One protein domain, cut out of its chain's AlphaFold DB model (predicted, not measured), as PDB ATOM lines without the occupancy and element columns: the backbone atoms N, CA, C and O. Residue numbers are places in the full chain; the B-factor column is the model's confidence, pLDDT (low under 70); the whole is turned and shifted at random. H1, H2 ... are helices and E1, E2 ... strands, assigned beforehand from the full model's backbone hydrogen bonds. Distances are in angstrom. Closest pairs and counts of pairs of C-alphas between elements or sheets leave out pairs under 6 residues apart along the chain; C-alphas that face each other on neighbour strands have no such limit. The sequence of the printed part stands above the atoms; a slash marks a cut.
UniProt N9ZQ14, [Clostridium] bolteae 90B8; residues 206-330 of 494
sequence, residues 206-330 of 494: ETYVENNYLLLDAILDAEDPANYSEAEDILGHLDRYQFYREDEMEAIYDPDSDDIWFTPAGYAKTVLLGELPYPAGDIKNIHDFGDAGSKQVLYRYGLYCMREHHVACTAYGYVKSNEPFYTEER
ATOM      1  N   GLU A 206     128.288 149.389 189.710       77.50
ATOM      2  CA  GLU A 206     127.623 149.422 191.030       77.50
ATOM      3  C   GLU A 206     128.605 149.242 192.198       77.50
ATOM      4  O   GLU A 206     128.464 149.901 193.220       77.50
ATOM      5  N   THR A 207     129.668 148.451 192.026       75.50
ATOM      6  CA  THR A 207     130.692 148.206 193.057       75.50
ATOM      7  C   THR A 207     131.390 149.474 193.562       75.50
ATOM      8  O   THR A 207     131.826 149.514 194.713       75.50
ATOM      9  N   TYR A 208     131.528 150.508 192.728       75.31
ATOM     10  CA  TYR A 208     132.121 151.789 193.138       75.31
ATOM     11  C   TYR A 208     131.109 152.658 193.887       75.31
ATOM     12  O   TYR A 208     131.460 153.312 194.869       75.31
ATOM     13  N   VAL A 209     129.846 152.607 193.464       69.88
ATOM     14  CA  VAL A 209     128.734 153.337 194.084       69.88
ATOM     15  C   VAL A 209     128.391 152.746 195.457       69.88
ATOM     16  O   VAL A 209     128.238 153.488 196.424       69.88
ATOM     17  N   GLU A 210     128.340 151.417 195.580       67.31
ATOM     18  CA  GLU A 210     128.079 150.696 196.837       67.31
ATOM     19  C   GLU A 210     129.155 150.954 197.898       67.31
ATOM     20  O   GLU A 210     128.854 151.029 199.088       67.31
ATOM     21  N   ASN A 211     130.405 151.153 197.471       67.19
ATOM     22  CA  ASN A 211     131.504 151.565 198.346       67.19
ATOM     23  C   ASN A 211     131.550 153.088 198.577       67.19
ATOM     24  O   ASN A 211     132.576 153.606 199.016       67.19
ATOM     25  N   ASN A 212     130.462 153.807 198.276       65.50
ATOM     26  CA  ASN A 212     130.326 155.254 198.441       65.50
ATOM     27  C   ASN A 212     131.484 156.046 197.807       65.50
ATOM     28  O   ASN A 212     131.965 157.019 198.382       65.50
ATOM     29  N   TYR A 213     131.967 155.591 196.649       76.94
ATOM     30  CA  TYR A 213     133.100 156.168 195.922       76.94
ATOM     31  C   TYR A 213     134.441 156.180 196.675       76.94
ATOM     32  O   TYR A 213     135.400 156.725 196.148       76.94
ATOM     33  N   LEU A 214     134.575 155.518 197.832       76.62
ATOM     34  CA  LEU A 214     135.818 155.528 198.620       76.62
ATOM     35  C   LEU A 214     137.033 155.030 197.832       76.62
ATOM     36  O   LEU A 214     138.100 155.627 197.895       76.62
ATOM     37  N   LEU A 215     136.866 153.947 197.067       79.75
ATOM     38  CA  LEU A 215     137.924 153.415 196.203       79.75
ATOM     39  C   LEU A 215     138.355 154.442 195.152       79.75
ATOM     40  O   LEU A 215     139.528 154.559 194.824       79.75
ATOM     41  N   LEU A 216     137.389 155.178 194.622       83.38
ATOM     42  CA  LEU A 216     137.630 156.149 193.579       83.38
ATOM     43  C   LEU A 216     138.296 157.411 194.125       83.38
ATOM     44  O   LEU A 216     139.252 157.891 193.528       83.38
ATOM     45  N   ASP A 217     137.831 157.902 195.273       81.56
ATOM     46  CA  ASP A 217     138.482 158.998 195.982       81.56
ATOM     47  C   ASP A 217     139.920 158.600 196.350       81.56
ATOM     48  O   ASP A 217     140.822 159.396 196.141       81.56
ATOM     49  N   ALA A 218     140.174 157.353 196.770       84.19
ATOM     50  CA  ALA A 218     141.531 156.858 197.006       84.19
ATOM     51  C   ALA A 218     142.397 156.872 195.736       84.19
ATOM     52  O   ALA A 218     143.528 157.344 195.771       84.19
ATOM     53  N   ILE A 219     141.892 156.363 194.609       88.00
ATOM     54  CA  ILE A 219     142.645 156.334 193.344       88.00
ATOM     55  C   ILE A 219     142.977 157.754 192.876       88.00
ATOM     56  O   ILE A 219     144.112 158.029 192.500       88.00
ATOM     57  N   LEU A 220     141.998 158.656 192.919       85.69
ATOM     58  CA  LEU A 220     142.182 160.043 192.501       85.69
ATOM     59  C   LEU A 220     143.076 160.829 193.458       85.69
ATOM     60  O   LEU A 220     143.833 161.669 192.990       85.69
ATOM     61  N   ASP A 221     143.019 160.537 194.758       83.19
ATOM     62  CA  ASP A 221     143.977 161.054 195.738       83.19
ATOM     63  C   ASP A 221     145.379 160.570 195.339       83.19
ATOM     64  O   ASP A 221     146.227 161.377 194.980       83.19
ATOM     65  N   ALA A 222     145.598 159.255 195.236       86.88
ATOM     66  CA  ALA A 222     146.889 158.658 194.876       86.88
ATOM     67  C   ALA A 222     147.522 159.240 193.596       86.88
ATOM     68  O   ALA A 222     148.728 159.503 193.560       86.88
ATOM     69  N   GLU A 223     146.715 159.439 192.557       88.19
ATOM     70  CA  GLU A 223     147.167 159.956 191.267       88.19
ATOM     71  C   GLU A 223     147.283 161.484 191.212       88.19
ATOM     72  O   GLU A 223     148.065 161.997 190.410       88.19
ATOM     73  N   ASP A 224     146.524 162.209 192.045       83.25
ATOM     74  CA  ASP A 224     146.467 163.677 192.104       83.25
ATOM     75  C   ASP A 224     146.454 164.323 190.695       83.25
ATOM     76  O   ASP A 224     147.370 165.063 190.334       83.25
ATOM     77  N   PRO A 225     145.478 164.015 189.821       85.31
ATOM     78  CA  PRO A 225     145.461 164.490 188.432       85.31
ATOM     79  C   PRO A 225     145.542 166.018 188.323       85.31
ATOM     80  O   PRO A 225     144.772 166.737 188.947       85.31
ATOM     81  N   ALA A 226     146.437 166.540 187.482       79.75
ATOM     82  CA  ALA A 226     146.653 167.987 187.365       79.75
ATOM     83  C   ALA A 226     145.575 168.697 186.530       79.75
ATOM     84  O   ALA A 226     145.511 169.924 186.507       79.75
ATOM     85  N   ASN A 227     144.788 167.937 185.770       80.56
ATOM     86  CA  ASN A 227     143.773 168.437 184.854       80.56
ATOM     87  C   ASN A 227     142.746 167.339 184.547       80.56
ATOM     88  O   ASN A 227     142.947 166.166 184.870       80.56
ATOM     89  N   TYR A 228     141.657 167.723 183.876       82.69
ATOM     90  CA  TYR A 228     140.603 166.788 183.494       82.69
ATOM     91  C   TYR A 228     141.097 165.645 182.599       82.69
ATOM     92  O   TYR A 228     140.632 164.527 182.758       82.69
ATOM     93  N   SER A 229     142.047 165.889 181.690       85.94
ATOM     94  CA  SER A 229     142.535 164.847 180.777       85.94
ATOM     95  C   SER A 229     143.294 163.739 181.509       85.94
ATOM     96  O   SER A 229     143.128 162.574 181.163       85.94
ATOM     97  N   GLU A 230     144.119 164.082 182.505       87.88
ATOM     98  CA  GLU A 230     144.781 163.088 183.365       87.88
ATOM     99  C   GLU A 230     143.746 162.301 184.168       87.88
ATOM    100  O   GLU A 230     143.815 161.077 184.235       87.88
ATOM    101  N   ALA A 231     142.747 162.989 184.727       85.69
ATOM    102  CA  ALA A 231     141.662 162.317 185.426       85.69
ATOM    103  C   ALA A 231     140.888 161.382 184.498       85.69
ATOM    104  O   ALA A 231     140.719 160.223 184.839       85.69
ATOM    105  N   GLU A 232     140.467 161.826 183.317       85.44
ATOM    106  CA  GLU A 232     139.763 160.990 182.340       85.44
ATOM    107  C   GLU A 232     140.550 159.711 182.013       85.44
ATOM    108  O   GLU A 232     139.963 158.629 181.976       85.44
ATOM    109  N   ASP A 233     141.874 159.807 181.860       88.44
ATOM    110  CA  ASP A 233     142.738 158.643 181.650       88.44
ATOM    111  C   ASP A 233     142.751 157.684 182.854       88.44
ATOM    112  O   ASP A 233     142.514 156.485 182.684       88.44
ATOM    113  N   ILE A 234     142.940 158.196 184.075       89.00
ATOM    114  CA  ILE A 234     142.892 157.404 185.321       89.00
ATOM    115  C   ILE A 234     141.544 156.688 185.450       89.00
ATOM    116  O   ILE A 234     141.460 155.485 185.704       89.00
ATOM    117  N   LEU A 235     140.477 157.453 185.248       84.25
ATOM    118  CA  LEU A 235     139.091 157.032 185.358       84.25
ATOM    119  C   LEU A 235     138.689 156.028 184.265       84.25
ATOM    120  O   LEU A 235     137.758 155.240 184.459       84.25
ATOM    121  N   GLY A 236     139.390 156.033 183.131       86.25
ATOM    122  CA  GLY A 236     139.241 155.066 182.047       86.25
ATOM    123  C   GLY A 236     139.899 153.708 182.315       86.25
ATOM    124  O   GLY A 236     139.532 152.732 181.661       86.25
ATOM    125  N   HIS A 237     140.813 153.621 183.288       89.38
ATOM    126  CA  HIS A 237     141.656 152.441 183.536       89.38
ATOM    127  C   HIS A 237     141.617 151.979 185.001       89.38
ATOM    128  O   HIS A 237     142.631 151.593 185.582       89.38
ATOM    129  N   LEU A 238     140.435 152.005 185.627       87.75
ATOM    130  CA  LEU A 238     140.288 151.650 187.045       87.75
ATOM    131  C   LEU A 238     140.711 150.204 187.380       87.75
ATOM    132  O   LEU A 238     141.018 149.902 188.533       87.75
ATOM    133  N   ASP A 239     140.746 149.301 186.399       88.38
ATOM    134  CA  ASP A 239     141.148 147.901 186.563       88.38
ATOM    135  C   ASP A 239     142.639 147.712 186.885       88.38
ATOM    136  O   ASP A 239     143.033 146.633 187.339       88.38
ATOM    137  N   ARG A 240     143.469 148.752 186.713       92.31
ATOM    138  CA  ARG A 240     144.894 148.701 187.073       92.31
ATOM    139  C   ARG A 240     145.162 148.883 188.568       92.31
ATOM    140  O   ARG A 240     146.300 148.662 188.988       92.31
ATOM    141  N   TYR A 241     144.149 149.253 189.355       91.75
ATOM    142  CA  TYR A 241     144.305 149.558 190.774       91.75
ATOM    143  C   TYR A 241     143.831 148.438 191.696       91.75
ATOM    144  O   TYR A 241     142.814 147.782 191.476       91.75
ATOM    145  N   GLN A 242     144.552 148.283 192.800       90.38
ATOM    146  CA  GLN A 242     144.149 147.498 193.957       90.38
ATOM    147  C   GLN A 242     144.171 148.400 195.189       90.38
ATOM    148  O   GLN A 242     145.105 149.167 195.386       90.38
ATOM    149  N   PHE A 243     143.160 148.287 196.040       87.38
ATOM    150  CA  PHE A 243     143.056 149.081 197.257       87.38
ATOM    151  C   PHE A 243     143.184 148.202 198.484       87.38
ATOM    152  O   PHE A 243     142.619 147.109 198.514       87.38
ATOM    153  N   TYR A 244     143.910 148.708 199.471       84.81
ATOM    154  CA  TYR A 244     144.085 148.073 200.759       84.81
ATOM    155  C   TYR A 244     143.526 148.961 201.860       84.81
ATOM    156  O   TYR A 244     143.911 150.131 201.985       84.81
ATOM    157  N   ARG A 245     142.625 148.387 202.651       75.62
ATOM    158  CA  ARG A 245     141.914 149.077 203.729       75.62
ATOM    159  C   ARG A 245     142.647 148.963 205.061       75.62
ATOM    160  O   ARG A 245     143.624 148.234 205.203       75.62
ATOM    161  N   GLU A 246     142.150 149.704 206.044       70.12
ATOM    162  CA  GLU A 246     142.641 149.672 207.423       70.12
ATOM    163  C   GLU A 246     142.622 148.265 208.033       70.12
ATOM    164  O   GLU A 246     143.558 147.890 208.724       70.12
ATOM    165  N   ASP A 247     141.600 147.455 207.758       72.50
ATOM    166  CA  ASP A 247     141.485 146.095 208.299       72.50
ATOM    167  C   ASP A 247     142.479 145.098 207.685       72.50
ATOM    168  O   ASP A 247     142.641 143.986 208.190       72.50
ATOM    169  N   GLU A 248     143.167 145.500 206.617       71.81
ATOM    170  CA  GLU A 248     144.170 144.707 205.909       71.81
ATOM    171  C   GLU A 248     145.603 145.188 206.189       71.81
ATOM    172  O   GLU A 248     146.553 144.635 205.629       71.81
ATOM    173  N   MET A 249     145.769 146.249 206.990       75.38
ATOM    174  CA  MET A 249     147.019 146.994 207.119       75.38
ATOM    175  C   MET A 249     147.264 147.461 208.552       75.38
ATOM    176  O   MET A 249     146.363 147.910 209.251       75.38
ATOM    177  N   GLU A 250     148.525 147.486 208.969       68.69
ATOM    178  CA  GLU A 250     148.903 148.065 210.257       68.69
ATOM    179  C   GLU A 250     148.827 149.598 210.205       68.69
ATOM    180  O   GLU A 250     149.754 150.303 209.782       68.69
ATOM    181  N   ALA A 251     147.682 150.124 210.635       58.28
ATOM    182  CA  ALA A 251     147.454 151.543 210.841       58.28
ATOM    183  C   ALA A 251     148.384 152.096 211.931       58.28
ATOM    184  O   ALA A 251     148.476 151.565 213.042       58.28
ATOM    185  N   ILE A 252     149.067 153.209 211.646       60.50
ATOM    186  CA  ILE A 252     149.731 153.971 212.704       60.50
ATOM    187  C   ILE A 252     148.698 154.933 213.273       60.50
ATOM    188  O   ILE A 252     148.322 155.906 212.627       60.50
ATOM    189  N   TYR A 253     148.270 154.653 214.500       53.81
ATOM    190  CA  TYR A 253     147.494 155.599 215.287       53.81
ATOM    191  C   TYR A 253     148.330 156.840 215.573       53.81
ATOM    192  O   TYR A 253     149.450 156.739 216.092       53.81
ATOM    193  N   ASP A 254     147.766 158.003 215.268       50.78
ATOM    194  CA  ASP A 254     148.255 159.248 215.833       50.78
ATOM    195  C   ASP A 254     147.714 159.365 217.268       50.78
ATOM    196  O   ASP A 254     146.502 159.504 217.465       50.78
ATOM    197  N   PRO A 255     148.583 159.288 218.292       39.78
ATOM    198  CA  PRO A 255     148.155 159.334 219.685       39.78
ATOM    199  C   PRO A 255     147.483 160.660 220.077       39.78
ATOM    200  O   PRO A 255     146.831 160.698 221.120       39.78
ATOM    201  N   ASP A 256     147.634 161.722 219.278       43.66
ATOM    202  CA  ASP A 256     147.069 163.041 219.571       43.66
ATOM    203  C   ASP A 256     145.667 163.252 218.955       43.66
ATOM    204  O   ASP A 256     144.903 164.083 219.459       43.66
ATOM    205  N   SER A 257     145.299 162.512 217.896       49.44
ATOM    206  CA  SER A 257     144.029 162.704 217.169       49.44
ATOM    207  C   SER A 257     143.016 161.561 217.292       49.44
ATOM    208  O   SER A 257     141.838 161.818 217.056       49.44
ATOM    209  N   ASP A 258     143.427 160.359 217.723       48.16
ATOM    210  CA  ASP A 258     142.598 159.128 217.713       48.16
ATOM    211  C   ASP A 258     142.109 158.730 216.301       48.16
ATOM    212  O   ASP A 258     141.250 157.864 216.146       48.16
ATOM    213  N   ASP A 259     142.687 159.346 215.264       54.41
ATOM    214  CA  ASP A 259     142.447 159.032 213.857       54.41
ATOM    215  C   ASP A 259     143.480 158.007 213.353       54.41
ATOM    216  O   ASP A 259     144.625 157.938 213.826       54.41
ATOM    217  N   ILE A 260     143.080 157.203 212.364       58.16
ATOM    218  CA  ILE A 260     143.980 156.302 211.637       58.16
ATOM    219  C   ILE A 260     144.708 157.075 210.544       58.16
ATOM    220  O   ILE A 260     144.087 157.674 209.665       58.16
ATOM    221  N   TRP A 261     146.041 157.004 210.564       66.12
ATOM    222  CA  TRP A 261     146.884 157.607 209.541       66.12
ATOM    223  C   TRP A 261     147.605 156.524 208.743       66.12
ATOM    224  O   TRP A 261     148.459 155.789 209.256       66.12
ATOM    225  N   PHE A 262     147.298 156.462 207.450       76.31
ATOM    226  CA  PHE A 262     148.136 155.762 206.486       76.31
ATOM    227  C   PHE A 262     149.413 156.584 206.288       76.31
ATOM    228  O   PHE A 262     149.365 157.801 206.108       76.31
ATOM    229  N   THR A 263     150.573 155.936 206.389       78.69
ATOM    230  CA  THR A 263     151.880 156.591 206.230       78.69
ATOM    231  C   THR A 263     152.878 155.606 205.629       78.69
ATOM    232  O   THR A 263     152.734 154.396 205.833       78.69
ATOM    233  N   PRO A 264     153.965 156.075 204.989       85.69
ATOM    234  CA  PRO A 264     155.048 155.187 204.568       85.69
ATOM    235  C   PRO A 264     155.591 154.328 205.717       85.69
ATOM    236  O   PRO A 264     155.845 153.136 205.550       85.69
ATOM    237  N   ALA A 265     155.696 154.897 206.921       83.44
ATOM    238  CA  ALA A 265     156.117 154.156 208.103       83.44
ATOM    239  C   ALA A 265     155.121 153.047 208.507       83.44
ATOM    240  O   ALA A 265     155.552 151.999 208.986       83.44
ATOM    241  N   GLY A 266     153.813 153.258 208.326       82.94
ATOM    242  CA  GLY A 266     152.779 152.241 208.555       82.94
ATOM    243  C   GLY A 266     152.893 151.102 207.556       82.94
ATOM    244  O   GLY A 266     153.033 149.949 207.951       82.94
ATOM    245  N   TYR A 267     153.002 151.441 206.272       87.50
ATOM    246  CA  TYR A 267     153.220 150.466 205.208       87.50
ATOM    247  C   TYR A 267     154.469 149.601 205.451       87.50
ATOM    248  O   TYR A 267     154.437 148.376 205.316       87.50
ATOM    249  N   ALA A 268     155.571 150.224 205.884       88.19
ATOM    250  CA  ALA A 268     156.786 149.513 206.267       88.19
ATOM    251  C   ALA A 268     156.551 148.485 207.380       88.19
ATOM    252  O   ALA A 268     157.104 147.388 207.310       88.19
ATOM    253  N   LYS A 269     155.748 148.813 208.404       86.94
ATOM    254  CA  LYS A 269     155.423 147.872 209.489       86.94
ATOM    255  C   LYS A 269     154.660 146.666 208.962       86.94
ATOM    256  O   LYS A 269     155.063 145.550 209.279       86.94
ATOM    257  N   THR A 270     153.653 146.879 208.115       87.81
ATOM    258  CA  THR A 270     152.888 145.795 207.481       87.81
ATOM    259  C   THR A 270     153.804 144.833 206.710       87.81
ATOM    260  O   THR A 270     153.716 143.612 206.854       87.81
ATOM    261  N   VAL A 271     154.764 145.369 205.940       88.75
ATOM    262  CA  VAL A 271     155.780 144.561 205.236       88.75
ATOM    263  C   VAL A 271     156.669 143.792 206.220       88.75
ATOM    264  O   VAL A 271     156.905 142.598 206.045       88.75
ATOM    265  N   LEU A 272     157.164 144.450 207.272       87.00
ATOM    266  CA  LEU A 272     158.061 143.830 208.258       87.00
ATOM    267  C   LEU A 272     157.376 142.736 209.093       87.00
ATOM    268  O   LEU A 272     158.043 141.793 209.518       87.00
ATOM    269  N   LEU A 273     156.061 142.837 209.300       87.06
ATOM    270  CA  LEU A 273     155.245 141.814 209.960       87.06
ATOM    271  C   LEU A 273     154.935 140.615 209.048       87.06
ATOM    272  O   LEU A 273     154.526 139.563 209.538       87.06
ATOM    273  N   GLY A 274     155.213 140.730 207.745       84.81
ATOM    274  CA  GLY A 274     155.022 139.664 206.761       84.81
ATOM    275  C   GLY A 274     153.593 139.549 206.230       84.81
ATOM    276  O   GLY A 274     153.262 138.540 205.609       84.81
ATOM    277  N   GLU A 275     152.759 140.561 206.464       85.25
ATOM    278  CA  GLU A 275     151.392 140.651 205.931       85.25
ATOM    279  C   GLU A 275     151.389 141.067 204.453       85.25
ATOM    280  O   GLU A 275     150.508 140.684 203.685       85.25
ATOM    281  N   LEU A 276     152.440 141.773 204.030       84.94
ATOM    282  CA  LEU A 276     152.745 142.074 202.635       84.94
ATOM    283  C   LEU A 276     154.065 141.417 202.214       84.94
ATOM    284  O   LEU A 276     154.941 141.188 203.053       84.94
ATOM    285  N   PRO A 277     154.243 141.117 200.911       83.06
ATOM    286  CA  PRO A 277     155.510 140.597 200.414       83.06
ATOM    287  C   PRO A 277     156.648 141.596 200.653       83.06
ATOM    288  O   PRO A 277     156.438 142.805 200.676       83.06
ATOM    289  N   TYR A 278     157.870 141.086 200.800       82.25
ATOM    290  CA  TYR A 278     159.062 141.932 200.811       82.25
ATOM    291  C   TYR A 278     159.362 142.469 199.402       82.25
ATOM    292  O   TYR A 278     159.163 141.729 198.429       82.25
ATOM    293  N   PRO A 279     159.927 143.686 199.286       80.88
ATOM    294  CA  PRO A 279     160.354 144.240 198.008       80.88
ATOM    295  C   PRO A 279     161.332 143.325 197.269       80.88
ATOM    296  O   PRO A 279     162.241 142.743 197.867       80.88
ATOM    297  N   ALA A 280     161.171 143.220 195.949       73.62
ATOM    298  CA  ALA A 280     162.017 142.372 195.110       73.62
ATOM    299  C   ALA A 280     163.422 142.958 194.844       73.62
ATOM    300  O   ALA A 280     164.289 142.228 194.356       73.62
ATOM    301  N   GLY A 281     163.644 144.241 195.161       66.69
ATOM    302  CA  GLY A 281     164.876 144.985 194.889       66.69
ATOM    303  C   GLY A 281     166.118 144.561 195.691       66.69
ATOM    304  O   GLY A 281     166.107 143.637 196.512       66.69
ATOM    305  N   ASP A 282     167.229 145.255 195.427       62.78
ATOM    306  CA  ASP A 282     168.562 144.938 195.965       62.78
ATOM    307  C   ASP A 282     168.733 145.295 197.451       62.78
ATOM    308  O   ASP A 282     169.570 144.703 198.136       62.78
ATOM    309  N   ILE A 283     167.928 146.229 197.968       62.94
ATOM    310  CA  ILE A 283     167.941 146.622 199.379       62.94
ATOM    311  C   ILE A 283     166.891 145.788 200.112       62.94
ATOM    312  O   ILE A 283     165.689 145.975 199.928       62.94
ATOM    313  N   LYS A 284     167.340 144.823 200.917       62.47
ATOM    314  CA  LYS A 284     166.448 143.841 201.571       62.47
ATOM    315  C   LYS A 284     166.316 144.049 203.069       62.47
ATOM    316  O   LYS A 284     165.562 143.322 203.712       62.47
ATOM    317  N   ASN A 285     167.066 144.991 203.638       77.12
ATOM    318  CA  ASN A 285     167.096 145.191 205.073       77.12
ATOM    319  C   ASN A 285     166.878 146.660 205.440       77.12
ATOM    320  O   ASN A 285     167.563 147.551 204.949       77.12
ATOM    321  N   ILE A 286     165.962 146.899 206.378       81.31
ATOM    322  CA  ILE A 286     165.734 148.216 206.981       81.31
ATOM    323  C   ILE A 286     167.025 148.844 207.544       81.31
ATOM    324  O   ILE A 286     167.177 150.062 207.517       81.31
ATOM    325  N   HIS A 287     167.992 148.032 207.987       82.94
ATOM    326  CA  HIS A 287     169.293 148.496 208.479       82.94
ATOM    327  C   HIS A 287     170.146 149.211 207.419       82.94
ATOM    328  O   HIS A 287     171.018 150.001 207.781       82.94
ATOM    329  N   ASP A 288     169.879 148.995 206.129       83.50
ATOM    330  CA  ASP A 288     170.567 149.699 205.041       83.50
ATOM    331  C   ASP A 288     170.150 151.182 204.960       83.50
ATOM    332  O   ASP A 288     170.864 152.006 204.389       83.50
ATOM    333  N   PHE A 289     169.023 151.550 205.584       79.94
ATOM    334  CA  PHE A 289     168.516 152.924 205.656       79.94
ATOM    335  C   PHE A 289     168.981 153.681 206.912       79.94
ATOM    336  O   PHE A 289     168.812 154.904 206.984       79.94
ATOM    337  N   GLY A 290     169.580 152.980 207.881       82.50
ATOM    338  CA  GLY A 290     170.108 153.536 209.126       82.50
ATOM    339  C   GLY A 290     169.782 152.685 210.355       82.50
ATOM    340  O   GLY A 290     169.498 151.492 210.268       82.50
ATOM    341  N   ASP A 291     169.827 153.308 211.533       76.69
ATOM    342  CA  ASP A 291     169.439 152.649 212.781       76.69
ATOM    343  C   ASP A 291     167.928 152.352 212.797       76.69
ATOM    344  O   ASP A 291     167.104 153.268 212.823       76.69
ATOM    345  N   ALA A 292     167.562 151.066 212.799       64.31
ATOM    346  CA  ALA A 292     166.180 150.591 212.687       64.31
ATOM    347  C   ALA A 292     165.257 151.053 213.833       64.31
ATOM    348  O   ALA A 292     164.040 150.942 213.715       64.31
ATOM    349  N   GLY A 293     165.811 151.595 214.925       64.69
ATOM    350  CA  GLY A 293     165.036 152.245 215.986       64.69
ATOM    351  C   GLY A 293     164.545 153.664 215.655       64.69
ATOM    352  O   GLY A 293     163.757 154.224 216.417       64.69
ATOM    353  N   SER A 294     164.998 154.271 214.550       76.12
ATOM    354  CA  SER A 294     164.638 155.641 214.161       76.12
ATOM    355  C   SER A 294     163.354 155.699 213.327       76.12
ATOM    356  O   SER A 294     163.220 154.999 212.323       76.12
ATOM    357  N   LYS A 295     162.439 156.623 213.668       76.06
ATOM    358  CA  LYS A 295     161.224 156.903 212.873       76.06
ATOM    359  C   LYS A 295     161.550 157.256 211.416       76.06
ATOM    360  O   LYS A 295     160.836 156.848 210.508       76.06
ATOM    361  N   GLN A 296     162.663 157.959 211.196       80.75
ATOM    362  CA  GLN A 296     163.128 158.353 209.862       80.75
ATOM    363  C   GLN A 296     163.537 157.141 209.020       80.75
ATOM    364  O   GLN A 296     163.291 157.105 207.821       80.75
ATOM    365  N   VAL A 297     164.134 156.125 209.647       85.25
ATOM    366  CA  VAL A 297     164.560 154.899 208.961       85.25
ATOM    367  C   VAL A 297     163.347 154.086 208.528       85.25
ATOM    368  O   VAL A 297     163.291 153.641 207.384       85.25
ATOM    369  N   LEU A 298     162.346 153.966 209.403       84.62
ATOM    370  CA  LEU A 298     161.088 153.302 209.073       84.62
ATOM    371  C   LEU A 298     160.341 154.023 207.941       84.62
ATOM    372  O   LEU A 298     159.855 153.372 207.024       84.62
ATOM    373  N   TYR A 299     160.306 155.357 207.969       84.62
ATOM    374  CA  TYR A 299     159.710 156.168 206.907       84.62
ATOM    375  C   TYR A 299     160.423 155.977 205.558       84.62
ATOM    376  O   TYR A 299     159.775 155.668 204.560       84.62
ATOM    377  N   ARG A 300     161.761 156.074 205.524       85.62
ATOM    378  CA  ARG A 300     162.561 155.859 204.303       85.62
ATOM    379  C   ARG A 300     162.407 154.446 203.744       85.62
ATOM    380  O   ARG A 300     162.277 154.281 202.533       85.62
ATOM    381  N   TYR A 301     162.414 153.437 204.617       87.81
ATOM    382  CA  TYR A 301     162.167 152.053 204.216       87.81
ATOM    383  C   TYR A 301     160.742 151.878 203.679       87.81
ATOM    384  O   TYR A 301     160.543 151.190 202.686       87.81
ATOM    385  N   GLY A 302     159.764 152.562 204.272       87.94
ATOM    386  CA  GLY A 302     158.393 152.640 203.778       87.94
ATOM    387  C   GLY A 302     158.286 153.184 202.366       87.94
ATOM    388  O   GLY A 302     157.725 152.511 201.507       87.94
ATOM    389  N   LEU A 303     158.889 154.347 202.106       86.56
ATOM    390  CA  LEU A 303     158.949 154.938 200.765       86.56
ATOM    391  C   LEU A 303     159.603 153.990 199.757       86.56
ATOM    392  O   LEU A 303     159.138 153.868 198.628       86.56
ATOM    393  N   TYR A 304     160.666 153.296 200.170       87.88
ATOM    394  CA  TYR A 304     161.286 152.263 199.350       87.88
ATOM    395  C   TYR A 304     160.305 151.127 199.038       87.88
ATOM    396  O   TYR A 304     160.068 150.851 197.868       87.88
ATOM    397  N   CYS A 305     159.696 150.509 200.052       89.31
ATOM    398  CA  CYS A 305     158.738 149.419 199.860       89.31
ATOM    399  C   CYS A 305     157.573 149.830 198.961       89.31
ATOM    400  O   CYS A 305     157.216 149.096 198.047       89.31
ATOM    401  N   MET A 306     157.004 151.006 199.212       88.81
ATOM    402  CA  MET A 306     155.910 151.565 198.428       88.81
ATOM    403  C   MET A 306     156.303 151.730 196.962       88.81
ATOM    404  O   MET A 306     155.581 151.258 196.091       88.81
ATOM    405  N   ARG A 307     157.481 152.297 196.685       87.56
ATOM    406  CA  ARG A 307     157.990 152.441 195.317       87.56
ATOM    407  C   ARG A 307     158.188 151.092 194.627       87.56
ATOM    408  O   ARG A 307     157.768 150.918 193.493       87.56
ATOM    409  N   GLU A 308     158.804 150.124 195.302       88.25
ATOM    410  CA  GLU A 308     159.032 148.788 194.729       88.25
ATOM    411  C   GLU A 308     157.726 147.997 194.529       88.25
ATOM    412  O   GLU A 308     157.668 147.085 193.706       88.25
ATOM    413  N   HIS A 309     156.678 148.317 195.291       90.00
ATOM    414  CA  HIS A 309     155.360 147.697 195.169       90.00
ATOM    415  C   HIS A 309     154.382 148.494 194.298       90.00
ATOM    416  O   HIS A 309     153.266 148.008 194.103       90.00
ATOM    417  N   HIS A 310     154.782 149.666 193.790       91.00
ATOM    418  CA  HIS A 310     153.919 150.638 193.108       91.00
ATOM    419  C   HIS A 310     152.685 151.002 193.939       91.00
ATOM    420  O   HIS A 310     151.544 150.792 193.529       91.00
ATOM    421  N   VAL A 311     152.921 151.502 195.153       90.75
ATOM    422  CA  VAL A 311     151.883 151.857 196.125       90.75
ATOM    423  C   VAL A 311     151.959 153.329 196.507       90.75
ATOM    424  O   VAL A 311     153.013 153.819 196.899       90.75
ATOM    425  N   ALA A 312     150.809 153.992 196.494       88.19
ATOM    426  CA  ALA A 312     150.590 155.316 197.045       88.19
ATOM    427  C   ALA A 312     149.830 155.235 198.378       88.19
ATOM    428  O   ALA A 312     149.049 154.312 198.633       88.19
ATOM    429  N   CYS A 313     150.074 156.216 199.238       82.88
ATOM    430  CA  CYS A 313     149.387 156.386 200.509       82.88
ATOM    431  C   CYS A 313     148.331 157.477 200.346       82.88
ATOM    432  O   CYS A 313     148.661 158.550 199.868       82.88
ATOM    433  N   THR A 314     147.092 157.221 200.753       80.88
ATOM    434  CA  THR A 314     145.963 158.153 200.586       80.88
ATOM    435  C   THR A 314     145.284 158.373 201.929       80.88
ATOM    436  O   THR A 314     145.519 157.618 202.879       80.88
ATOM    437  N   ALA A 315     144.390 159.353 202.029       73.62
ATOM    438  CA  ALA A 315     143.578 159.499 203.241       73.62
ATOM    439  C   ALA A 315     142.585 158.345 203.466       73.62
ATOM    440  O   ALA A 315     142.046 158.202 204.561       73.62
ATOM    441  N   TYR A 316     142.357 157.518 202.447       77.88
ATOM    442  CA  TYR A 316     141.365 156.448 202.464       77.88
ATOM    443  C   TYR A 316     141.990 155.061 202.674       77.88
ATOM    444  O   TYR A 316     141.296 154.137 203.094       77.88
ATOM    445  N   GLY A 317     143.284 154.905 202.386       82.19
ATOM    446  CA  GLY A 317     144.003 153.630 202.424       82.19
ATOM    447  C   GLY A 317     145.254 153.636 201.555       82.19
ATOM    448  O   GLY A 317     145.721 154.690 201.114       82.19
ATOM    449  N   TYR A 318     145.791 152.454 201.262       87.31
ATOM    450  CA  TYR A 318     146.879 152.321 200.291       87.31
ATOM    451  C   TYR A 318     146.325 151.909 198.933       87.31
ATOM    452  O   TYR A 318     145.560 150.948 198.832       87.31
ATOM    453  N   VAL A 319     146.744 152.604 197.881       90.62
ATOM    454  CA  VAL A 319     146.392 152.267 196.501       90.62
ATOM    455  C   VAL A 319     147.625 151.702 195.834       90.62
ATOM    456  O   VAL A 319     148.658 152.356 195.773       90.62
ATOM    457  N   LYS A 320     147.524 150.479 195.334       92.44
ATOM    458  CA  LYS A 320     148.510 149.873 194.453       92.44
ATOM    459  C   LYS A 320     148.090 150.064 193.010       92.44
ATOM    460  O   LYS A 320     146.926 149.846 192.686       92.44
ATOM    461  N   SER A 321     149.048 150.386 192.158       93.19
ATOM    462  CA  SER A 321     148.882 150.414 190.710       93.19
ATOM    463  C   SER A 321     149.800 149.382 190.056       93.19
ATOM    464  O   SER A 321     150.845 149.018 190.598       93.19
ATOM    465  N   ASN A 322     149.409 148.877 188.890       91.50
ATOM    466  CA  ASN A 322     150.299 148.080 188.039       91.50
ATOM    467  C   ASN A 322     151.180 148.955 187.124       91.50
ATOM    468  O   ASN A 322     152.030 148.425 186.410       91.50
ATOM    469  N   GLU A 323     150.978 150.272 187.149       88.81
ATOM    470  CA  GLU A 323     151.716 151.282 186.385       88.81
ATOM    471  C   GLU A 323     152.180 152.415 187.322       88.81
ATOM    472  O   GLU A 323     151.607 152.573 188.402       88.81
ATOM    473  N   PRO A 324     153.215 153.198 186.964       87.88
ATOM    474  CA  PRO A 324     153.625 154.357 187.760       87.88
ATOM    475  C   PRO A 324     152.484 155.366 187.939       87.88
ATOM    476  O   PRO A 324     151.738 155.620 186.994       87.88
ATOM    477  N   PHE A 325     152.376 155.957 189.132       88.94
ATOM    478  CA  PHE A 325     151.441 157.059 189.374       88.94
ATOM    479  C   PHE A 325     151.899 158.328 188.643       88.94
ATOM    480  O   PHE A 325     153.100 158.599 188.541       88.94
ATOM    481  N   TYR A 326     150.954 159.171 188.225       84.94
ATOM    482  CA  TYR A 326     151.234 160.473 187.610       84.94
ATOM    483  C   TYR A 326     152.123 161.354 188.500       84.94
ATOM    484  O   TYR A 326     153.007 162.062 188.010       84.94
ATOM    485  N   THR A 327     151.940 161.290 189.821       80.44
ATOM    486  CA  THR A 327     152.755 162.023 190.804       80.44
ATOM    487  C   THR A 327     154.237 161.640 190.782       80.44
ATOM    488  O   THR A 327     155.082 162.498 191.060       80.44
ATOM    489  N   GLU A 328     154.581 160.399 190.421       79.19
ATOM    490  CA  GLU A 328     155.970 159.920 190.354       79.19
ATOM    491  C   GLU A 328     156.742 160.520 189.174       79.19
ATOM    492  O   GLU A 328     157.953 160.733 189.263       79.19
ATOM    493  N   GLU A 329     156.050 160.829 188.075       82.62
ATOM    494  CA  GLU A 329     156.658 161.438 186.887       82.62
ATOM    495  C   GLU A 329     156.823 162.957 187.023       82.62
ATOM    496  O   GLU A 329     157.579 163.592 186.275       82.62
ATOM    497  N   ARG A 330     156.139 163.566 187.998       86.31
ATOM    498  CA  ARG A 330     156.200 165.008 188.217       86.31
ATOM    499  C   ARG A 330     157.541 165.426 188.784       86.31
ATOM    500  O   ARG A 330     158.111 164.830 189.699       86.31
TER     501      ARG A 330
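What this domain is: This is residues 206 to 330 of the 494 residues of a protein of [Clostridium] bolteae 90B8 (UniProt N9ZQ14). A small antiparallel sheet of three short strands, in the order E1, E3, E2, lies in the middle, with helices on two sides of it: H2 crosses one face, with H1 and H3 meeting H2, while on the other side H6, with H4 and H5 packed on it, reaches the sheet with its residues 303 to 309. The long link between E1 and H4 makes a loop in which residues 252 to 253 pair antiparallel with residues 260 to 261. The printed part has 125 residues, with seven named helices and three named strands in the order H1 H2 H3 E1 H4 H5 H6 E2 E3 H7, and is mostly helix. It is compact, with a radius of gyration of the C-alphas of 15.2 A, and spans 44 by 34 by 24 A.

How they stand to each other: In the sheet, the inner strand E3, residues 318 to 321, is antiparallel to the edge strand E1, residues 241 to 244, with N 242 and O 320 2.8 A apart. E3 also forms a hairpin with the other edge strand, E2, residues 311 to 313, where N 312 and O 319 are 2.8 A apart. The domain has three layers, helices on both faces of this sheet: H2, residues 214 to 223, and H6, residues 295 to 309, are on opposite faces. H2 has a height over the sheet of 8.7 A and runs across the strands, at 65 degrees to E3 on the local plane; its C-alpha of Ile 219 is 6.4 A from that of Val 319, the closest of the two elements. H6, at a height over the sheet of 8.2 A, lies beside the strands, only just over none of them, with 2 of its C-alphas falling on E2. H4, residues 264 to 273, touches H6 about perpendicular, at 78 degrees, closest at the C-alphas of Pro 264 and Gly 302, 4.3 A apart; it only grazes the sheet. H5, residues 286 to 289, touches residues 297 to 301 of H6, closest at the C-alphas of Phe 289 and Val 297, 5.5 A apart. H3, residues 228 to 236, only just touches H2, with 3 pairs of C-alphas within 8 A, the closest Leu 220 and Ala 231, 7.4 A, at a steep tilt of 52 degrees, opposite ways. H7, residues 326 to 329, only just touches H2, with 3 such pairs, the closest Glu 223 and Tyr 326, 5.5 A. H1, residues 206 to 210, and H2 touch only at the corner, and only just, with 3 such pairs, the closest Tyr 208 and Leu 215, 6.8 A. Every O i to N i+4 pair is within hydrogen-bond range in H1, H2, H3, H4 and H6; H5 and H7 are too short for such a pair.

Where its parts are: H1 begins at C-alpha 206, (127.623, 149.422, 191.030). H6 is 20.8 A long, H4 14.4 A, H2 14.2 A and H3 11.9 A; E1 is 10.1 A and E3 10.0 A. H7 ends at C-alpha 329, (156.658, 161.438, 186.887).

The domain as a whole: The C-alphas farthest apart are those of Glu 206 and Asp 291, 47.2 A. The printed part has no cut; the links E1 to H4 and H4 to H5 are long, of 19 and 12 residues. The mean pLDDT of the printed part is 79.7, and residues 209 to 212, 250 to 261, 281 to 284 and 292 to 293 are under 70.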